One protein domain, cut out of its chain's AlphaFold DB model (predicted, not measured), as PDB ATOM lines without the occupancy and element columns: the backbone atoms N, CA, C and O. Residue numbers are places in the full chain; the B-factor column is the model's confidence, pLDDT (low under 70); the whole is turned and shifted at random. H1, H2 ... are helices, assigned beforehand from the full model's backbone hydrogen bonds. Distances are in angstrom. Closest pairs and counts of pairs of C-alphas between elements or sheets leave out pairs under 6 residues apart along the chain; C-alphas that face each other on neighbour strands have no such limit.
ATOM      1  N   ASN A 137     -30.807  -0.115 -14.430       65.56
ATOM      2  CA  ASN A 137     -32.190  -0.492 -14.114       65.56
ATOM      3  C   ASN A 137     -33.094   0.733 -13.921       65.56
ATOM      4  O   ASN A 137     -34.303   0.657 -14.136       65.56
ATOM      5  N   SER A 138     -32.504   1.877 -13.573       71.75
ATOM      6  CA  SER A 138     -33.198   3.160 -13.452       71.75
ATOM      7  C   SER A 138     -33.527   3.792 -14.815       71.75
ATOM      8  O   SER A 138     -34.349   4.711 -14.900       71.75
ATOM      9  N   PHE A 139     -32.917   3.315 -15.906       80.50
ATOM     10  CA  PHE A 139     -33.224   3.752 -17.268       80.50
ATOM     11  C   PHE A 139     -34.495   3.064 -17.815       80.50
ATOM     12  O   PHE A 139     -34.660   1.858 -17.638       80.50
ATOM     13  N   PRO A 140     -35.380   3.768 -18.553       89.19
ATOM     14  CA  PRO A 140     -35.333   5.195 -18.898       89.19
ATOM     15  C   PRO A 140     -36.026   6.112 -17.878       89.19
ATOM     16  O   PRO A 140     -36.073   7.326 -18.068       89.19
ATOM     17  N   TYR A 141     -36.614   5.546 -16.825       86.62
ATOM     18  CA  TYR A 141     -37.571   6.229 -15.954       86.62
ATOM     19  C   TYR A 141     -36.965   7.389 -15.159       86.62
ATOM     20  O   TYR A 141     -37.651   8.383 -14.906       86.62
ATOM     21  N   ILE A 142     -35.683   7.293 -14.812       84.50
ATOM     22  CA  ILE A 142     -34.945   8.304 -14.049       84.50
ATOM     23  C   ILE A 142     -33.761   8.842 -14.876       84.50
ATOM     24  O   ILE A 142     -32.732   9.228 -14.331       84.50
ATOM     25  N   ASP A 143     -33.872   8.878 -16.207       91.06
ATOM     26  CA  ASP A 143     -32.886   9.576 -17.045       91.06
ATOM     27  C   ASP A 143     -33.141  11.089 -17.007       91.06
ATOM     28  O   ASP A 143     -34.179  11.575 -17.466       91.06
ATOM     29  N   VAL A 144     -32.185  11.854 -16.477       89.50
ATOM     30  CA  VAL A 144     -32.315  13.301 -16.256       89.50
ATOM     31  C   VAL A 144     -32.626  14.047 -17.551       89.50
ATOM     32  O   VAL A 144     -33.467  14.948 -17.558       89.50
ATOM     33  N   LYS A 145     -31.991  13.679 -18.666       90.31
ATOM     34  CA  LYS A 145     -32.157  14.388 -19.943       90.31
ATOM     35  C   LYS A 145     -33.506  14.080 -20.580       90.31
ATOM     36  O   LYS A 145     -34.141  14.977 -21.147       90.31
ATOM     37  N   ILE A 146     -33.956  12.830 -20.489       94.00
ATOM     38  CA  ILE A 146     -35.276  12.421 -20.977       94.00
ATOM     39  C   ILE A 146     -36.373  13.085 -20.143       94.00
ATOM     40  O   ILE A 146     -37.270  13.722 -20.702       94.00
ATOM     41  N   VAL A 147     -36.288  12.984 -18.815       92.12
ATOM     42  CA  VAL A 147     -37.279  13.553 -17.894       92.12
ATOM     43  C   VAL A 147     -37.360  15.068 -18.068       92.12
ATOM     44  O   VAL A 147     -38.458  15.601 -18.228       92.12
ATOM     45  N   LEU A 148     -36.223  15.764 -18.155       91.38
ATOM     46  CA  LEU A 148     -36.198  17.203 -18.424       91.38
ATOM     47  C   LEU A 148     -36.851  17.548 -19.772       91.38
ATOM     48  O   LEU A 148     -37.584  18.530 -19.864       91.38
ATOM     49  N   SER A 149     -36.653  16.725 -20.807       92.69
ATOM     50  CA  SER A 149     -37.295  16.931 -22.112       92.69
ATOM     51  C   SER A 149     -38.824  16.848 -22.027       92.69
ATOM     52  O   SER A 149     -39.508  17.660 -22.652       92.69
ATOM     53  N   ILE A 150     -39.366  15.917 -21.232       94.81
ATOM     54  CA  ILE A 150     -40.814  15.811 -20.977       94.81
ATOM     55  C   ILE A 150     -41.314  17.050 -20.228       94.81
ATOM     56  O   ILE A 150     -42.305  17.656 -20.630       94.81
ATOM     57  N   LEU A 151     -40.607  17.459 -19.171       92.81
ATOM     58  CA  LEU A 151     -40.978  18.613 -18.351       92.81
ATOM     59  C   LEU A 151     -40.988  19.916 -19.164       92.81
ATOM     60  O   LEU A 151     -41.924  20.707 -19.050       92.81
ATOM     61  N   ILE A 152     -40.011  20.103 -20.053       91.31
ATOM     62  CA  ILE A 152     -39.981  21.232 -20.992       91.31
ATOM     63  C   ILE A 152     -41.187  21.187 -21.941       91.31
ATOM     64  O   ILE A 152     -41.808  22.222 -22.168       91.31
ATOM     65  N   LYS A 153     -41.568  20.015 -22.480       93.00
ATOM     66  CA  LYS A 153     -42.762  19.907 -23.349       93.00
ATOM     67  C   LYS A 153     -44.073  20.204 -22.637       93.00
ATOM     68  O   LYS A 153     -45.007  20.665 -23.282       93.00
ATOM     69  N   LEU A 154     -44.131  19.972 -21.332       94.44
ATOM     70  CA  LEU A 154     -45.271  20.335 -20.496       94.44
ATOM     71  C   LEU A 154     -45.290  21.823 -20.110       94.44
ATOM     72  O   LEU A 154     -46.246  22.267 -19.481       94.44
ATOM     73  N   GLY A 155     -44.264  22.599 -20.472       92.19
ATOM     74  CA  GLY A 155     -44.139  23.999 -20.060       92.19
ATOM     75  C   GLY A 155     -43.729  24.170 -18.593       92.19
ATOM     76  O   GLY A 155     -43.886  25.249 -18.029       92.19
ATOM     77  N   LEU A 156     -43.186  23.124 -17.959       91.44
ATOM     78  CA  LEU A 156     -42.798  23.128 -16.543       91.44
ATOM     79  C   LEU A 156     -41.375  23.663 -16.308       91.44
ATOM     80  O   LEU A 156     -40.875  23.606 -15.190       91.44
ATOM     81  N   SER A 157     -40.713  24.202 -17.333       85.75
ATOM     82  CA  SER A 157     -39.328  24.692 -17.266       85.75
ATOM     83  C   SER A 157     -39.122  25.690 -16.125       85.75
ATOM     84  O   SER A 157     -38.183  25.549 -15.349       85.75
ATOM     85  N   ASN A 158     -40.038  26.651 -15.978       82.75
ATOM     86  CA  ASN A 158     -39.954  27.681 -14.940       82.75
ATOM     87  C   ASN A 158     -40.145  27.103 -13.535       82.75
ATOM     88  O   ASN A 158     -39.560  27.607 -12.592       82.75
ATOM     89  N   LEU A 159     -40.921  26.027 -13.388       84.31
ATOM     90  CA  LEU A 159     -41.102  25.371 -12.094       84.31
ATOM     91  C   LEU A 159     -39.805  24.707 -11.599       84.31
ATOM     92  O   LEU A 159     -39.627  24.542 -10.400       84.31
ATOM     93  N   ILE A 160     -38.927  24.295 -12.517       79.69
ATOM     94  CA  ILE A 160     -37.742  23.475 -12.208       79.69
ATOM     95  C   ILE A 160     -36.453  24.298 -12.248       79.69
ATOM     96  O   ILE A 160     -35.513  24.000 -11.520       79.69
ATOM     97  N   LEU A 161     -36.389  25.301 -13.125       81.62
ATOM     98  CA  LEU A 161     -35.189  26.107 -13.358       81.62
ATOM     99  C   LEU A 161     -35.182  27.419 -12.561       81.62
ATOM    100  O   LEU A 161     -34.172  28.119 -12.561       81.62
ATOM    101  N   ASP A 162     -36.283  27.760 -11.887       82.06
ATOM    102  CA  ASP A 162     -36.350  28.925 -11.010       82.06
ATOM    103  C   ASP A 162     -35.670  28.628  -9.664       82.06
ATOM    104  O   ASP A 162     -36.243  28.008  -8.768       82.06
ATOM    105  N   GLY A 163     -34.423  29.085  -9.545       80.38
ATOM    106  CA  GLY A 163     -33.606  28.959  -8.338       80.38
ATOM    107  C   GLY A 163     -33.944  29.953  -7.221       80.38
ATOM    108  O   GLY A 163     -33.228  29.985  -6.221       80.38
ATOM    109  N   SER A 164     -34.987  30.780  -7.366       86.88
ATOM    110  CA  SER A 164     -35.464  31.635  -6.275       86.88
ATOM    111  C   SER A 164     -36.055  30.810  -5.125       86.88
ATOM    112  O   SER A 164     -36.372  29.619  -5.258       86.88
ATOM    113  N   VAL A 165     -36.235  31.446  -3.966       82.81
ATOM    114  CA  VAL A 165     -36.912  30.825  -2.818       82.81
ATOM    115  C   VAL A 165     -38.363  30.498  -3.181       82.81
ATOM    116  O   VAL A 165     -38.879  29.433  -2.839       82.81
ATOM    117  N   GLU A 166     -39.025  31.386  -3.920       81.25
ATOM    118  CA  GLU A 166     -40.387  31.222  -4.418       81.25
ATOM    119  C   GLU A 166     -40.497  30.045  -5.394       81.25
ATOM    120  O   GLU A 166     -41.403  29.217  -5.242       81.25
ATOM    121  N   GLY A 167     -39.560  29.943  -6.342       82.75
ATOM    122  CA  GLY A 167     -39.447  28.839  -7.296       82.75
ATOM    123  C   GLY A 167     -39.216  27.499  -6.604       82.75
ATOM    124  O   GLY A 167     -39.978  26.550  -6.804       82.75
ATOM    125  N   THR A 168     -38.262  27.451  -5.674       82.94
ATOM    126  CA  THR A 168     -37.981  26.263  -4.848       82.94
ATOM    127  C   THR A 168     -39.220  25.819  -4.065       82.94
ATOM    128  O   THR A 168     -39.594  24.643  -4.077       82.94
ATOM    129  N   ASN A 169     -39.925  26.758  -3.429       82.19
ATOM    130  CA  ASN A 169     -41.166  26.469  -2.711       82.19
ATOM    131  C   ASN A 169     -42.280  25.973  -3.646       82.19
ATOM    132  O   ASN A 169     -43.068  25.105  -3.263       82.19
ATOM    133  N   ALA A 170     -42.373  26.509  -4.865       84.38
ATOM    134  CA  ALA A 170     -43.328  26.042  -5.863       84.38
ATOM    135  C   ALA A 170     -43.028  24.603  -6.306       84.38
ATOM    136  O   ALA A 170     -43.948  23.784  -6.333       84.38
ATOM    137  N   PHE A 171     -41.761  24.274  -6.563       86.38
ATOM    138  CA  PHE A 171     -41.328  22.914  -6.883       86.38
ATOM    139  C   PHE A 171     -41.650  21.928  -5.753       86.38
ATOM    140  O   PHE A 171     -42.247  20.877  -5.997       86.38
ATOM    141  N   ILE A 172     -41.331  22.285  -4.504       85.50
ATOM    142  CA  ILE A 172     -41.639  21.454  -3.331       85.50
ATOM    143  C   ILE A 172     -43.150  21.214  -3.223       85.50
ATOM    144  O   ILE A 172     -43.576  20.072  -3.058       85.50
ATOM    145  N   ARG A 173     -43.979  22.257  -3.374       84.12
ATOM    146  CA  ARG A 173     -45.445  22.108  -3.369       84.12
ATOM    147  C   ARG A 173     -45.937  21.188  -4.482       84.12
ATOM    148  O   ARG A 173     -46.783  20.339  -4.224       84.12
ATOM    149  N   TYR A 174     -45.391  21.321  -5.689       88.06
ATOM    150  CA  TYR A 174     -45.736  20.452  -6.813       88.06
ATOM    151  C   TYR A 174     -45.383  18.988  -6.524       88.06
ATOM    152  O   TYR A 174     -46.192  18.092  -6.759       88.06
ATOM    153  N   ARG A 175     -44.201  18.737  -5.945       85.06
ATOM    154  CA  ARG A 175     -43.737  17.393  -5.570       85.06
ATOM    155  C   ARG A 175     -44.560  16.764  -4.446       85.06
ATOM    156  O   ARG A 175     -44.749  15.546  -4.453       85.06
ATOM    157  N   LEU A 176     -44.999  17.566  -3.477       81.25
ATOM    158  CA  LEU A 176     -45.798  17.126  -2.327       81.25
ATOM    159  C   LEU A 176     -47.302  17.071  -2.619       81.25
ATOM    160  O   LEU A 176     -48.074  16.647  -1.763       81.25
ATOM    161  N   HIS A 177     -47.733  17.490  -3.807       82.19
ATOM    162  CA  HIS A 177     -49.131  17.434  -4.200       82.19
ATOM    163  C   HIS A 177     -49.643  15.985  -4.225       82.19
ATOM    164  O   HIS A 177     -48.965  15.087  -4.728       82.19
ATOM    165  N   ASN A 178     -50.882  15.765  -3.775       71.69
ATOM    166  CA  ASN A 178     -51.489  14.427  -3.689       71.69
ATOM    167  C   ASN A 178     -51.498  13.678  -5.037       71.69
ATOM    168  O   ASN A 178     -51.383  12.456  -5.072       71.69
ATOM    169  N   ASN A 179     -51.575  14.414  -6.150       72.25
ATOM    170  CA  ASN A 179     -51.595  13.848  -7.505       72.25
ATOM    171  C   ASN A 179     -50.201  13.657  -8.133       72.25
ATOM    172  O   ASN A 179     -50.112  13.224  -9.280       72.25
ATOM    173  N   PHE A 180     -49.102  13.969  -7.436       80.00
ATOM    174  CA  PHE A 180     -47.756  13.847  -8.015       80.00
ATOM    175  C   PHE A 180     -47.408  12.404  -8.405       80.00
ATOM    176  O   PHE A 180     -46.783  12.173  -9.440       80.00
ATOM    177  N   ALA A 181     -47.855  11.422  -7.618       71.81
ATOM    178  CA  ALA A 181     -47.667  10.007  -7.940       71.81
ATOM    179  C   ALA A 181     -48.270   9.638  -9.306       71.81
ATOM    180  O   ALA A 181     -47.746   8.769 -10.002       71.81
ATOM    181  N   GLU A 182     -49.330  10.332  -9.721       72.12
ATOM    182  CA  GLU A 182     -49.905  10.108 -11.034       72.12
ATOM    183  C   GLU A 182     -49.024  10.631 -12.156       72.12
ATOM    184  O   GLU A 182     -48.826   9.949 -13.158       72.12
ATOM    185  N   PHE A 183     -48.494  11.838 -11.994       86.75
ATOM    186  CA  PHE A 183     -47.569  12.401 -12.964       86.75
ATOM    187  C   PHE A 183     -46.402  11.437 -13.229       86.75
ATOM    188  O   PHE A 183     -46.041  11.208 -14.385       86.75
ATOM    189  N   VAL A 184     -45.877  10.809 -12.171       85.62
ATOM    190  CA  VAL A 184     -44.837   9.775 -12.280       85.62
ATOM    191  C   VAL A 184     -45.331   8.572 -13.088       85.62
ATOM    192  O   VAL A 184     -44.664   8.196 -14.049       85.62
ATOM    193  N   ARG A 185     -46.517   8.025 -12.782       81.44
ATOM    194  CA  ARG A 185     -47.093   6.887 -13.523       81.44
ATOM    195  C   ARG A 185     -47.302   7.204 -15.004       81.44
ATOM    196  O   ARG A 185     -46.889   6.426 -15.858       81.44
ATOM    197  N   ALA A 186     -47.896   8.356 -15.311       87.19
ATOM    198  CA  ALA A 186     -48.146   8.796 -16.680       87.19
ATOM    199  C   ALA A 186     -46.836   8.901 -17.473       87.19
ATOM    200  O   ALA A 186     -46.729   8.396 -18.592       87.19
ATOM    201  N   LYS A 187     -45.819   9.524 -16.863       92.81
ATOM    202  CA  LYS A 187     -44.468   9.639 -17.417       92.81
ATOM    203  C   LYS A 187     -43.852   8.262 -17.664       92.81
ATOM    204  O   LYS A 187     -43.340   8.029 -18.754       92.81
ATOM    205  N   ASP A 188     -43.893   7.361 -16.687       90.62
ATOM    206  CA  ASP A 188     -43.308   6.021 -16.815       90.62
ATOM    207  C   ASP A 188     -43.995   5.205 -17.908       90.62
ATOM    208  O   ASP A 188     -43.322   4.571 -18.717       90.62
ATOM    209  N   MET A 189     -45.319   5.305 -18.005       89.00
ATOM    210  CA  MET A 189     -46.097   4.664 -19.059       89.00
ATOM    211  C   MET A 189     -45.716   5.183 -20.452       89.00
ATOM    212  O   MET A 189     -45.475   4.394 -21.367       89.00
ATOM    213  N   LEU A 190     -45.611   6.508 -20.616       93.38
ATOM    214  CA  LEU A 190     -45.148   7.115 -21.864       93.38
ATOM    215  C   LEU A 190     -43.745   6.615 -22.226       93.38
ATOM    216  O   LEU A 190     -43.502   6.237 -23.370       93.38
ATOM    217  N   LEU A 191     -42.824   6.586 -21.261       93.25
ATOM    218  CA  LEU A 191     -41.455   6.130 -21.492       93.25
ATOM    219  C   LEU A 191     -41.388   4.649 -21.851       93.25
ATOM    220  O   LEU A 191     -40.659   4.300 -22.776       93.25
ATOM    221  N   TYR A 192     -42.180   3.798 -21.201       91.06
ATOM    222  CA  TYR A 192     -42.307   2.389 -21.564       91.06
ATOM    223  C   TYR A 192     -42.768   2.244 -23.021       91.06
ATOM    224  O   TYR A 192     -42.135   1.548 -23.818       91.06
ATOM    225  N   ILE A 193     -43.817   2.981 -23.397       91.19
ATOM    226  CA  ILE A 193     -44.388   2.972 -24.749       91.19
ATOM    227  C   ILE A 193     -43.439   3.576 -25.780       91.19
ATOM    228  O   ILE A 193     -43.514   3.195 -26.940       91.19
ATOM    229  N   LEU A 194     -42.536   4.483 -25.410       92.88
ATOM    230  CA  LEU A 194     -41.513   5.008 -26.317       92.88
ATOM    231  C   LEU A 194     -40.259   4.123 -26.371       92.88
ATOM    232  O   LEU A 194     -39.593   4.089 -27.410       92.88
ATOM    233  N   SER A 195     -39.968   3.354 -25.319       87.56
ATOM    234  CA  SER A 195     -38.753   2.540 -25.195       87.56
ATOM    235  C   SER A 195     -38.705   1.387 -26.201       87.56
ATOM    236  O   SER A 195     -39.670   0.640 -26.381       87.56
ATOM    237  N   LYS A 196     -37.575   1.243 -26.901       79.19
ATOM    238  CA  LYS A 196     -37.329   0.131 -27.831       79.19
ATOM    239  C   LYS A 196     -36.608  -0.999 -27.086       79.19
ATOM    240  O   LYS A 196     -35.640  -0.731 -26.388       79.19
ATOM    241  N   LYS A 197     -37.043  -2.254 -27.268       65.75
ATOM    242  CA  LYS A 197     -36.488  -3.454 -26.592       65.75
ATOM    243  C   LYS A 197     -35.130  -3.940 -27.142       65.75
ATOM    244  O   LYS A 197     -34.622  -4.967 -26.702       65.75
ATOM    245  N   GLU A 198     -34.546  -3.265 -28.129       68.38
ATOM    246  CA  GLU A 198     -33.305  -3.714 -28.771       68.38
ATOM    247  C   GLU A 198     -32.079  -3.569 -27.854       68.38
ATOM    248  O   GLU A 198     -31.985  -2.622 -27.073       68.38
ATOM    249  N   ARG A 199     -31.095  -4.474 -27.988       59.38
ATOM    250  CA  ARG A 199     -29.798  -4.357 -27.298       59.38
ATOM    251  C   ARG A 199     -29.040  -3.138 -27.826       59.38
ATOM    252  O   ARG A 199     -28.385  -3.209 -28.861       59.38
ATOM    253  N   ARG A 200     -29.133  -2.024 -27.103       66.88
ATOM    254  CA  ARG A 200     -28.437  -0.758 -27.378       66.88
ATOM    255  C   ARG A 200     -27.724  -0.287 -26.112       66.88
ATOM    256  O   ARG A 200     -28.121  -0.653 -25.009       66.88
ATOM    257  N   SER A 201     -26.673   0.518 -26.255       78.50
ATOM    258  CA  SER A 201     -26.079   1.193 -25.096       78.50
ATOM    259  C   SER A 201     -27.057   2.236 -24.539       78.50
ATOM    260  O   SER A 201     -27.801   2.858 -25.303       78.50
ATOM    261  N   THR A 202     -27.031   2.470 -23.222       76.38
ATOM    262  CA  THR A 202     -27.894   3.456 -22.538       76.38
ATOM    263  C   THR A 202     -27.804   4.839 -23.180       76.38
ATOM    264  O   THR A 202     -28.807   5.523 -23.342       76.38
ATOM    265  N   GLN A 203     -26.614   5.234 -23.639       79.25
ATOM    266  CA  GLN A 203     -26.389   6.530 -24.275       79.25
ATOM    267  C   GLN A 203     -27.122   6.674 -25.618       79.25
ATOM    268  O   GLN A 203     -27.734   7.712 -25.873       79.25
ATOM    269  N   ILE A 204     -27.097   5.633 -26.461       83.62
ATOM    270  CA  ILE A 204     -27.828   5.620 -27.738       83.62
ATOM    271  C   ILE A 204     -29.333   5.606 -27.463       83.62
ATOM    272  O   ILE A 204     -30.064   6.434 -28.004       83.62
ATOM    273  N   ALA A 205     -29.785   4.722 -26.569       87.50
ATOM    274  CA  ALA A 205     -31.193   4.626 -26.198       87.50
ATOM    275  C   ALA A 205     -31.729   5.948 -25.612       87.50
ATOM    276  O   ALA A 205     -32.845   6.361 -25.932       87.50
ATOM    277  N   SER A 206     -30.924   6.649 -24.804       88.25
ATOM    278  CA  SER A 206     -31.277   7.951 -24.228       88.25
ATOM    279  C   SER A 206     -31.459   9.018 -25.304       88.25
ATOM    280  O   SER A 206     -32.458   9.740 -25.300       88.25
ATOM    281  N   TYR A 207     -30.542   9.097 -26.272       88.50
ATOM    282  CA  TYR A 207     -30.646  10.047 -27.382       88.50
ATOM    283  C   TYR A 207     -31.908   9.819 -28.229       88.50
ATOM    284  O   TYR A 207     -32.613  10.764 -28.596       88.50
ATOM    285  N   GLU A 208     -32.230   8.562 -28.516       90.12
ATOM    286  CA  GLU A 208     -33.413   8.203 -29.297       90.12
ATOM    287  C   GLU A 208     -34.714   8.498 -28.561       90.12
ATOM    288  O   GLU A 208     -35.640   9.042 -29.159       90.12
ATOM    289  N   LEU A 209     -34.780   8.198 -27.262       92.81
ATOM    290  CA  LEU A 209     -35.932   8.544 -26.437       92.81
ATOM    291  C   LEU A 209     -36.115  10.055 -26.320       92.81
ATOM    292  O   LEU A 209     -37.236  10.535 -26.461       92.81
ATOM    293  N   GLN A 210     -35.039  10.826 -26.142       92.12
ATOM    294  CA  GLN A 210     -35.118  12.291 -26.171       92.12
ATOM    295  C   GLN A 210     -35.664  12.796 -27.510       92.12
ATOM    296  O   GLN A 210     -36.485  13.712 -27.543       92.12
ATOM    297  N   THR A 211     -35.236  12.190 -28.617       92.69
ATOM    298  CA  THR A 211     -35.717  12.530 -29.962       92.69
ATOM    299  C   THR A 211     -37.199  12.183 -30.116       92.69
ATOM    300  O   THR A 211     -37.976  13.019 -30.575       92.69
ATOM    301  N   ALA A 212     -37.616  11.007 -29.642       93.75
ATOM    302  CA  ALA A 212     -39.010  10.584 -29.649       93.75
ATOM    303  C   ALA A 212     -39.892  11.525 -28.811       93.75
ATOM    304  O   ALA A 212     -40.896  12.024 -29.313       93.75
ATOM    305  N   VAL A 213     -39.474  11.867 -27.587       94.94
ATOM    306  CA  VAL A 213     -40.164  12.843 -26.724       94.94
ATOM    307  C   VAL A 213     -40.276  14.208 -27.405       94.94
ATOM    308  O   VAL A 213     -41.323  14.847 -27.336       94.94
ATOM    309  N   ARG A 214     -39.227  14.670 -28.094       92.00
ATOM    310  CA  ARG A 214     -39.256  15.954 -28.815       92.00
ATOM    311  C   ARG A 214     -40.210  15.958 -30.006       92.00
ATOM    312  O   ARG A 214     -40.698  17.034 -30.338       92.00
ATOM    313  N   SER A 215     -40.445  14.798 -30.618       92.31
ATOM    314  CA  SER A 215     -41.370  14.623 -31.746       92.31
ATOM    315  C   SER A 215     -42.840  14.487 -31.336       92.31
ATOM    316  O   SER A 215     -43.715  14.516 -32.199       92.31
ATOM    317  N   LEU A 216     -43.123  14.341 -30.035       93.19
ATOM    318  CA  LEU A 216     -44.492  14.303 -29.531       93.19
ATOM    319  C   LEU A 216     -45.231  15.618 -29.846       93.19
ATOM    320  O   LEU A 216     -44.605  16.683 -29.881       93.19
ATOM    321  N   PRO A 217     -46.562  15.564 -30.042       89.62
ATOM    322  CA  PRO A 217     -47.380  16.762 -30.203       89.62
ATOM    323  C   PRO A 217     -47.293  17.674 -28.971       89.62
ATOM    324  O   PRO A 217     -46.864  17.256 -27.898       89.62
ATOM    325  N   GLU A 218     -47.724  18.925 -29.123       86.25
ATOM    326  CA  GLU A 218     -47.663  19.920 -28.053       86.25
ATOM    327  C   GLU A 218     -48.473  19.505 -26.812       86.25
ATOM    328  O   GLU A 218     -49.623  19.068 -26.908       86.25
ATOM    329  N   MET A 219     -47.843  19.633 -25.638       92.00
ATOM    330  CA  MET A 219     -48.390  19.225 -24.335       92.00
ATOM    331  C   MET A 219     -48.352  20.356 -23.301       92.00
ATOM    332  O   MET A 219     -48.584  20.105 -22.119       92.00
ATOM    333  N   ALA A 220     -48.009  21.575 -23.723       91.75
ATOM    334  CA  ALA A 220     -47.743  22.677 -22.813       91.75
ATOM    335  C   ALA A 220     -48.983  23.019 -21.979       91.75
ATOM    336  O   ALA A 220     -50.089  23.179 -22.502       91.75
ATOM    337  N   LEU A 221     -48.787  23.123 -20.668       88.56
ATOM    338  CA  LEU A 221     -49.804  23.583 -19.734       88.56
ATOM    339  C   LEU A 221     -49.853  25.112 -19.733       88.56
ATOM    340  O   LEU A 221     -48.843  25.779 -19.952       88.56
ATOM    341  N   VAL A 222     -51.032  25.666 -19.454       84.44
ATOM    342  CA  VAL A 222     -51.272  27.113 -19.452       84.44
ATOM    343  C   VAL A 222     -51.926  27.524 -18.134       84.44
ATOM    344  O   VAL A 222     -52.740  26.785 -17.580       84.44
ATOM    345  N   GLY A 223     -51.576  28.711 -17.633       85.75
ATOM    346  CA  GLY A 223     -52.168  29.283 -16.422       85.75
ATOM    347  C   GLY A 223     -51.926  28.423 -15.179       85.75
ATOM    348  O   GLY A 223     -50.836  27.882 -14.983       85.75
ATOM    349  N   ASP A 224     -52.956  28.279 -14.344       79.38
ATOM    350  CA  ASP A 224     -52.865  27.555 -13.069       79.38
ATOM    351  C   ASP A 224     -52.598  26.051 -13.228       79.38
ATOM    352  O   ASP A 224     -52.059  25.424 -12.316       79.38
ATOM    353  N   ALA A 225     -52.876  25.474 -14.404       82.69
ATOM    354  CA  ALA A 225     -52.635  24.059 -14.685       82.69
ATOM    355  C   ALA A 225     -51.150  23.669 -14.558       82.69
ATOM    356  O   ALA A 225     -50.840  22.529 -14.225       82.69
ATOM    357  N   VAL A 226     -50.227  24.618 -14.757       86.31
ATOM    358  CA  VAL A 226     -48.772  24.427 -14.575       86.31
ATOM    359  C   VAL A 226     -48.437  23.985 -13.144       86.31
ATOM    360  O   VAL A 226     -47.435  23.310 -12.919       86.31
ATOM    361  N   ARG A 227     -49.277  24.338 -12.164       84.19
ATOM    362  CA  ARG A 227     -49.075  24.024 -10.742       84.19
ATOM    363  C   ARG A 227     -49.734  22.714 -10.306       84.19
ATOM    364  O   ARG A 227     -49.534  22.315  -9.163       84.19
ATOM    365  N   ASP A 228     -50.478  22.046 -11.188       83.88
ATOM    366  CA  ASP A 228     -51.193  20.805 -10.888       83.88
ATOM    367  C   ASP A 228     -50.562  19.600 -11.618       83.88
ATOM    368  O   ASP A 228     -50.673  19.477 -12.844       83.88
ATOM    369  N   PRO A 229     -49.930  18.659 -10.892       86.06
ATOM    370  CA  PRO A 229     -49.415  17.427 -11.484       86.06
ATOM    371  C   PRO A 229     -50.467  16.583 -12.208       86.06
ATOM    372  O   PRO A 229     -50.120  15.859 -13.141       86.06
ATOM    373  N   LEU A 230     -51.746  16.679 -11.833       78.81
ATOM    374  CA  LEU A 230     -52.819  15.961 -12.521       78.81
ATOM    375  C   LEU A 230     -53.043  16.493 -13.937       78.81
ATOM    376  O   LEU A 230     -53.278  15.709 -14.863       78.81
ATOM    377  N   ALA A 231     -52.937  17.808 -14.129       82.06
ATOM    378  CA  ALA A 231     -53.028  18.412 -15.449       82.06
ATOM    379  C   ALA A 231     -51.874  17.934 -16.344       82.06
ATOM    380  O   ALA A 231     -52.109  17.502 -17.474       82.06
ATOM    381  N   ALA A 232     -50.647  17.907 -15.810       89.81
ATOM    382  CA  ALA A 232     -49.478  17.356 -16.499       89.81
ATOM    383  C   ALA A 232     -49.657  15.877 -16.871       89.81
ATOM    384  O   ALA A 232     -49.434  15.491 -18.021       89.81
ATOM    385  N   ALA A 233     -50.114  15.055 -15.922       84.12
ATOM    386  CA  ALA A 233     -50.403  13.645 -16.155       84.12
ATOM    387  C   ALA A 233     -51.439  13.463 -17.273       84.12
ATOM    388  O   ALA A 233     -51.221  12.693 -18.206       84.12
ATOM    389  N   SER A 234     -52.538  14.219 -17.228       79.00
ATOM    390  CA  SER A 234     -53.619  14.156 -18.221       79.00
ATOM    391  C   SER A 234     -53.124  14.465 -19.638       79.00
ATOM    392  O   SER A 234     -53.542  13.808 -20.593       79.00
ATOM    393  N   GLN A 235     -52.195  15.417 -19.785       87.56
ATOM    394  CA  GLN A 235     -51.560  15.707 -21.072       87.56
ATOM    395  C   GLN A 235     -50.730  14.533 -21.589       87.56
ATOM    396  O   GLN A 235     -50.893  14.128 -22.744       87.56
ATOM    397  N   ILE A 236     -49.898  13.946 -20.725       91.88
ATOM    398  CA  ILE A 236     -49.090  12.772 -21.067       91.88
ATOM    399  C   ILE A 236     -49.993  11.612 -21.500       91.88
ATOM    400  O   ILE A 236     -49.758  11.004 -22.545       91.88
ATOM    401  N   TYR A 237     -51.057  11.332 -20.749       82.75
ATOM    402  CA  TYR A 237     -52.010  10.275 -21.073       82.75
ATOM    403  C   TYR A 237     -52.665  10.476 -22.435       82.75
ATOM    404  O   TYR A 237     -52.667   9.567 -23.267       82.75
ATOM    405  N   ARG A 238     -53.164  11.687 -22.694       81.31
ATOM    406  CA  ARG A 238     -53.788  12.051 -23.969       81.31
ATOM    407  C   ARG A 238     -52.846  11.824 -25.152       81.31
ATOM    408  O   ARG A 238     -53.252  11.249 -26.162       81.31
ATOM    409  N   VAL A 239     -51.591  12.253 -25.032       89.19
ATOM    410  CA  VAL A 239     -50.586  12.064 -26.088       89.19
ATOM    411  C   VAL A 239     -50.223  10.598 -26.266       89.19
ATOM    412  O   VAL A 239     -50.137  10.126 -27.397       89.19
ATOM    413  N   THR A 240     -50.067   9.866 -25.168       88.44
ATOM    414  CA  THR A 240     -49.724   8.442 -25.200       88.44
ATOM    415  C   THR A 240     -50.807   7.615 -25.892       88.44
ATOM    416  O   THR A 240     -50.506   6.720 -26.680       88.44
ATOM    417  N   GLU A 241     -52.076   7.945 -25.661       76.62
ATOM    418  CA  GLU A 241     -53.199   7.310 -26.350       76.62
ATOM    419  C   GLU A 241     -53.226   7.608 -27.838       76.62
ATOM    420  O   GLU A 241     -53.354   6.692 -28.649       76.62
ATOM    421  N   ARG A 242     -53.046   8.877 -28.209       82.44
ATOM    422  CA  ARG A 242     -52.973   9.267 -29.618       82.44
ATOM    423  C   ARG A 242     -51.827   8.557 -30.336       82.44
ATOM    424  O   ARG A 242     -51.995   8.116 -31.471       82.44
ATOM    425  N   LEU A 243     -50.687   8.416 -29.663       88.19
ATOM    426  CA  LEU A 243     -49.549   7.658 -30.162       88.19
ATOM    427  C   LEU A 243     -49.923   6.187 -30.376       88.19
ATOM    428  O   LEU A 243     -49.728   5.670 -31.466       88.19
ATOM    429  N   CYS A 244     -50.537   5.525 -29.393       84.12
ATOM    430  CA  CYS A 244     -50.963   4.129 -29.539       84.12
ATOM    431  C   CYS A 244     -52.036   3.933 -30.620       84.12
ATOM    432  O   CYS A 244     -52.104   2.871 -31.226       84.12
ATOM    433  N   ALA A 245     -52.875   4.938 -30.878       76.56
ATOM    434  CA  ALA A 245     -53.875   4.881 -31.941       76.56
ATOM    435  C   ALA A 245     -53.267   5.009 -33.350       76.56
ATOM    436  O   ALA A 245     -53.880   4.572 -34.320       76.56
ATOM    437  N   THR A 246     -52.082   5.616 -33.474       85.19
ATOM    438  CA  THR A 246     -51.453   5.948 -34.767       85.19
ATOM    439  C   THR A 246     -50.190   5.135 -35.067       85.19
ATOM    440  O   THR A 246     -49.837   4.974 -36.232       85.19
ATOM    441  N   ASP A 247     -49.540   4.572 -34.046       88.50
ATOM    442  CA  ASP A 247     -48.338   3.746 -34.149       88.50
ATOM    443  C   ASP A 247     -48.612   2.325 -33.625       88.50
ATOM    444  O   ASP A 247     -48.811   2.086 -32.429       88.50
ATOM    445  N   ARG A 248     -48.561   1.348 -34.538       87.25
ATOM    446  CA  ARG A 248     -48.784  -0.071 -34.229       87.25
ATOM    447  C   ARG A 248     -47.755  -0.631 -33.242       87.25
ATOM    448  O   ARG A 248     -48.121  -1.447 -32.402       87.25
ATOM    449  N   ALA A 249     -46.495  -0.203 -33.303       88.88
ATOM    450  CA  ALA A 249     -45.461  -0.662 -32.376       88.88
ATOM    451  C   ALA A 249     -45.670  -0.087 -30.967       88.88
ATOM    452  O   ALA A 249     -45.387  -0.756 -29.969       88.88
ATOM    453  N   ALA A 250     -46.183   1.142 -30.862       86.94
ATOM    454  CA  ALA A 250     -46.630   1.706 -29.588       86.94
ATOM    455  C   ALA A 250     -47.835   0.932 -29.023       86.94
ATOM    456  O   ALA A 250     -47.825   0.563 -27.848       86.94
ATOM    457  N   ALA A 251     -48.822   0.599 -29.863       78.88
ATOM    458  CA  ALA A 251     -49.983  -0.203 -29.467       78.88
ATOM    459  C   ALA A 251     -49.598  -1.602 -28.954       78.88
ATOM    460  O   ALA A 251     -50.091  -2.036 -27.913       78.88
ATOM    461  N   THR A 252     -48.683  -2.292 -29.646       83.88
ATOM    462  CA  THR A 252     -48.166  -3.597 -29.207       83.88
ATOM    463  C   THR A 252     -47.476  -3.484 -27.852       83.88
ATOM    464  O   THR A 252     -47.808  -4.238 -26.941       83.88
ATOM    465  N   ARG A 253     -46.596  -2.493 -27.660       86.75
ATOM    466  CA  ARG A 253     -45.955  -2.269 -26.355       86.75
ATOM    467  C   ARG A 253     -46.977  -2.002 -25.257       86.75
ATOM    468  O   ARG A 253     -46.887  -2.610 -24.201       86.75
ATOM    469  N   LYS A 254     -47.998  -1.184 -25.516       80.94
ATOM    470  CA  LYS A 254     -49.091  -0.958 -24.559       80.94
ATOM    471  C   LYS A 254     -49.784  -2.262 -24.139       80.94
ATOM    472  O   LYS A 254     -50.146  -2.387 -22.976       80.94
ATOM    473  N   SER A 255     -49.956  -3.224 -25.049       71.12
ATOM    474  CA  SER A 255     -50.564  -4.527 -24.728       71.12
ATOM    475  C   SER A 255     -49.657  -5.473 -23.929       71.12
ATOM    476  O   SER A 255     -50.162  -6.328 -23.214       71.12
ATOM    477  N   GLU A 256     -48.336  -5.307 -24.028       80.81
ATOM    478  CA  GLU A 256     -47.327  -6.096 -23.296       80.81
ATOM    479  C   GLU A 256     -46.916  -5.452 -21.961       80.81
ATOM    480  O   GLU A 256     -46.029  -5.951 -21.265       80.81
ATOM    481  N   MET A 257     -47.508  -4.306 -21.634       80.19
ATOM    482  CA  MET A 257     -47.122  -3.493 -20.493       80.19
ATOM    483  C   MET A 257     -47.457  -4.193 -19.166       80.19
ATOM    484  O   MET A 257     -48.569  -4.698 -19.024       80.19
ATOM    485  N   PRO A 258     -46.539  -4.201 -18.179       68.25
ATOM    486  CA  PRO A 258     -46.816  -4.766 -16.861       68.25
ATOM    487  C   PRO A 258     -47.996  -4.076 -16.172       68.25
ATOM    488  O   PRO A 258     -48.123  -2.854 -16.258       68.25
ATOM    489  N   ASP A 259     -48.786  -4.820 -15.394       53.72
ATOM    490  CA  ASP A 259     -49.953  -4.294 -14.663       53.72
ATOM    491  C   ASP A 259     -49.618  -3.098 -13.757       53.72
ATOM    492  O   ASP A 259     -50.423  -2.182 -13.606       53.72
ATOM    493  N   ALA A 260     -48.401  -3.055 -13.200       54.56
ATOM    494  CA  ALA A 260     -47.912  -1.937 -12.387       54.56
ATOM    495  C   ALA A 260     -47.840  -0.595 -13.153       54.56
ATOM    496  O   ALA A 260     -47.907   0.468 -12.535       54.56
ATOM    497  N   LEU A 261     -47.722  -0.653 -14.484       57.44
ATOM    498  CA  LEU A 261     -47.705   0.481 -15.416       57.44
ATOM    499  C   LEU A 261     -48.994   0.570 -16.257       57.44
ATOM    500  O   LEU A 261     -49.163   1.508 -17.036       57.44
ATOM    501  N   GLY A 262     -49.894  -0.408 -16.119       52.91
ATOM    502  CA  GLY A 262     -51.156  -0.489 -16.841       52.91
ATOM    503  C   GLY A 262     -52.194   0.521 -16.349       52.91
ATOM    504  O   GLY A 262     -52.154   1.014 -15.220       52.91
TER     505      GLY A 262
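This is residues 137 to 262 of the 495 residues of a protein of Bradyrhizobium archetypum (UniProt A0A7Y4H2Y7). Two helices side by side, H7 and H4, make the long axis; a second side-by-side pair, H1 and H5, is set crosswise to them, with H5 packing on one end of H4. H2 and H3 form a small head near the far end of this axis, where H6 leads into H7, and H8 folds back at the opposite end. The printed part has 126 residues with eight named helices, H1 to H8 in order, and no named strand: an all-helix domain whose helix packing is part aligned, part crossed. It is compact, with a radius of gyration of the C-alphas of 14.7 A, and elongated, spanning 43 by 28 by 26 A.

Find C-alpha 229 at (-49.415, 17.427, -11.484); from there the longest helix, H7, runs 26.0 A to residue 246. H4, residues 180 to 194, is 21.3 A long. H5, residues 202 to 215, covers 19.8 A, and H1 begins at C-alpha 144, (-32.315, 13.301, -16.256), and runs 14.3 A to residue 153. H3, residues 165 to 176, is 16.3 A long. The shorter helices are H2, residues 157 to 161, H6, residues 223 to 227, and H8, residues 248 to 255, which ends at C-alpha 255, (-50.564, -4.527, -24.728).

Start at the hubs, H4 and H7, which touch three helices each. They touch at Phe 183 and Ala 233, closest C-alphas 4.4 A apart, at a shallow tilt of 20 degrees, the same way. With residues 191 to 194 alone H4 touches H5, about perpendicular at 77 degrees; the C-alphas of Leu 194 and Leu 209 are closest, 6.6 A. H5 touches H1 the same way at a shallow tilt of 1 degrees, closest at C-alphas 210 and 146, 5.2 A. H1 and H4 are near each other, with 8 pairs of C-alphas within 10 A. With residues 192 to 194 alone H4 touches H8, closest at C-alphas 193 and 250, 5.5 A. H7 and H8 touch only at the corner, closest at C-alphas 244 and 251, 4.4 A. H6 and H7 only just touch, and only at the corner, with 3 pairs within 8 A, closest at C-alphas 225 and 231, 5.7 A. H2 touches H3, closest at C-alphas 159 and 171, 5.8 A. H5 and H7 are apart. Every O i to N i+4 pair is within hydrogen-bond range in H1, H2, H3, H4, H5, H7 and H8; in H6 it is 0 of 1, with 2 of 2 O i to N i+3 pairs.

Look to Val 165 and Arg 248 for the C-alphas farthest apart, 45.6 A. The printed part has no cut and no long link. The mean pLDDT of the printed part is 83.8; it is under 70 at residue 137, residues 197 to 200 and residues 258 to 262.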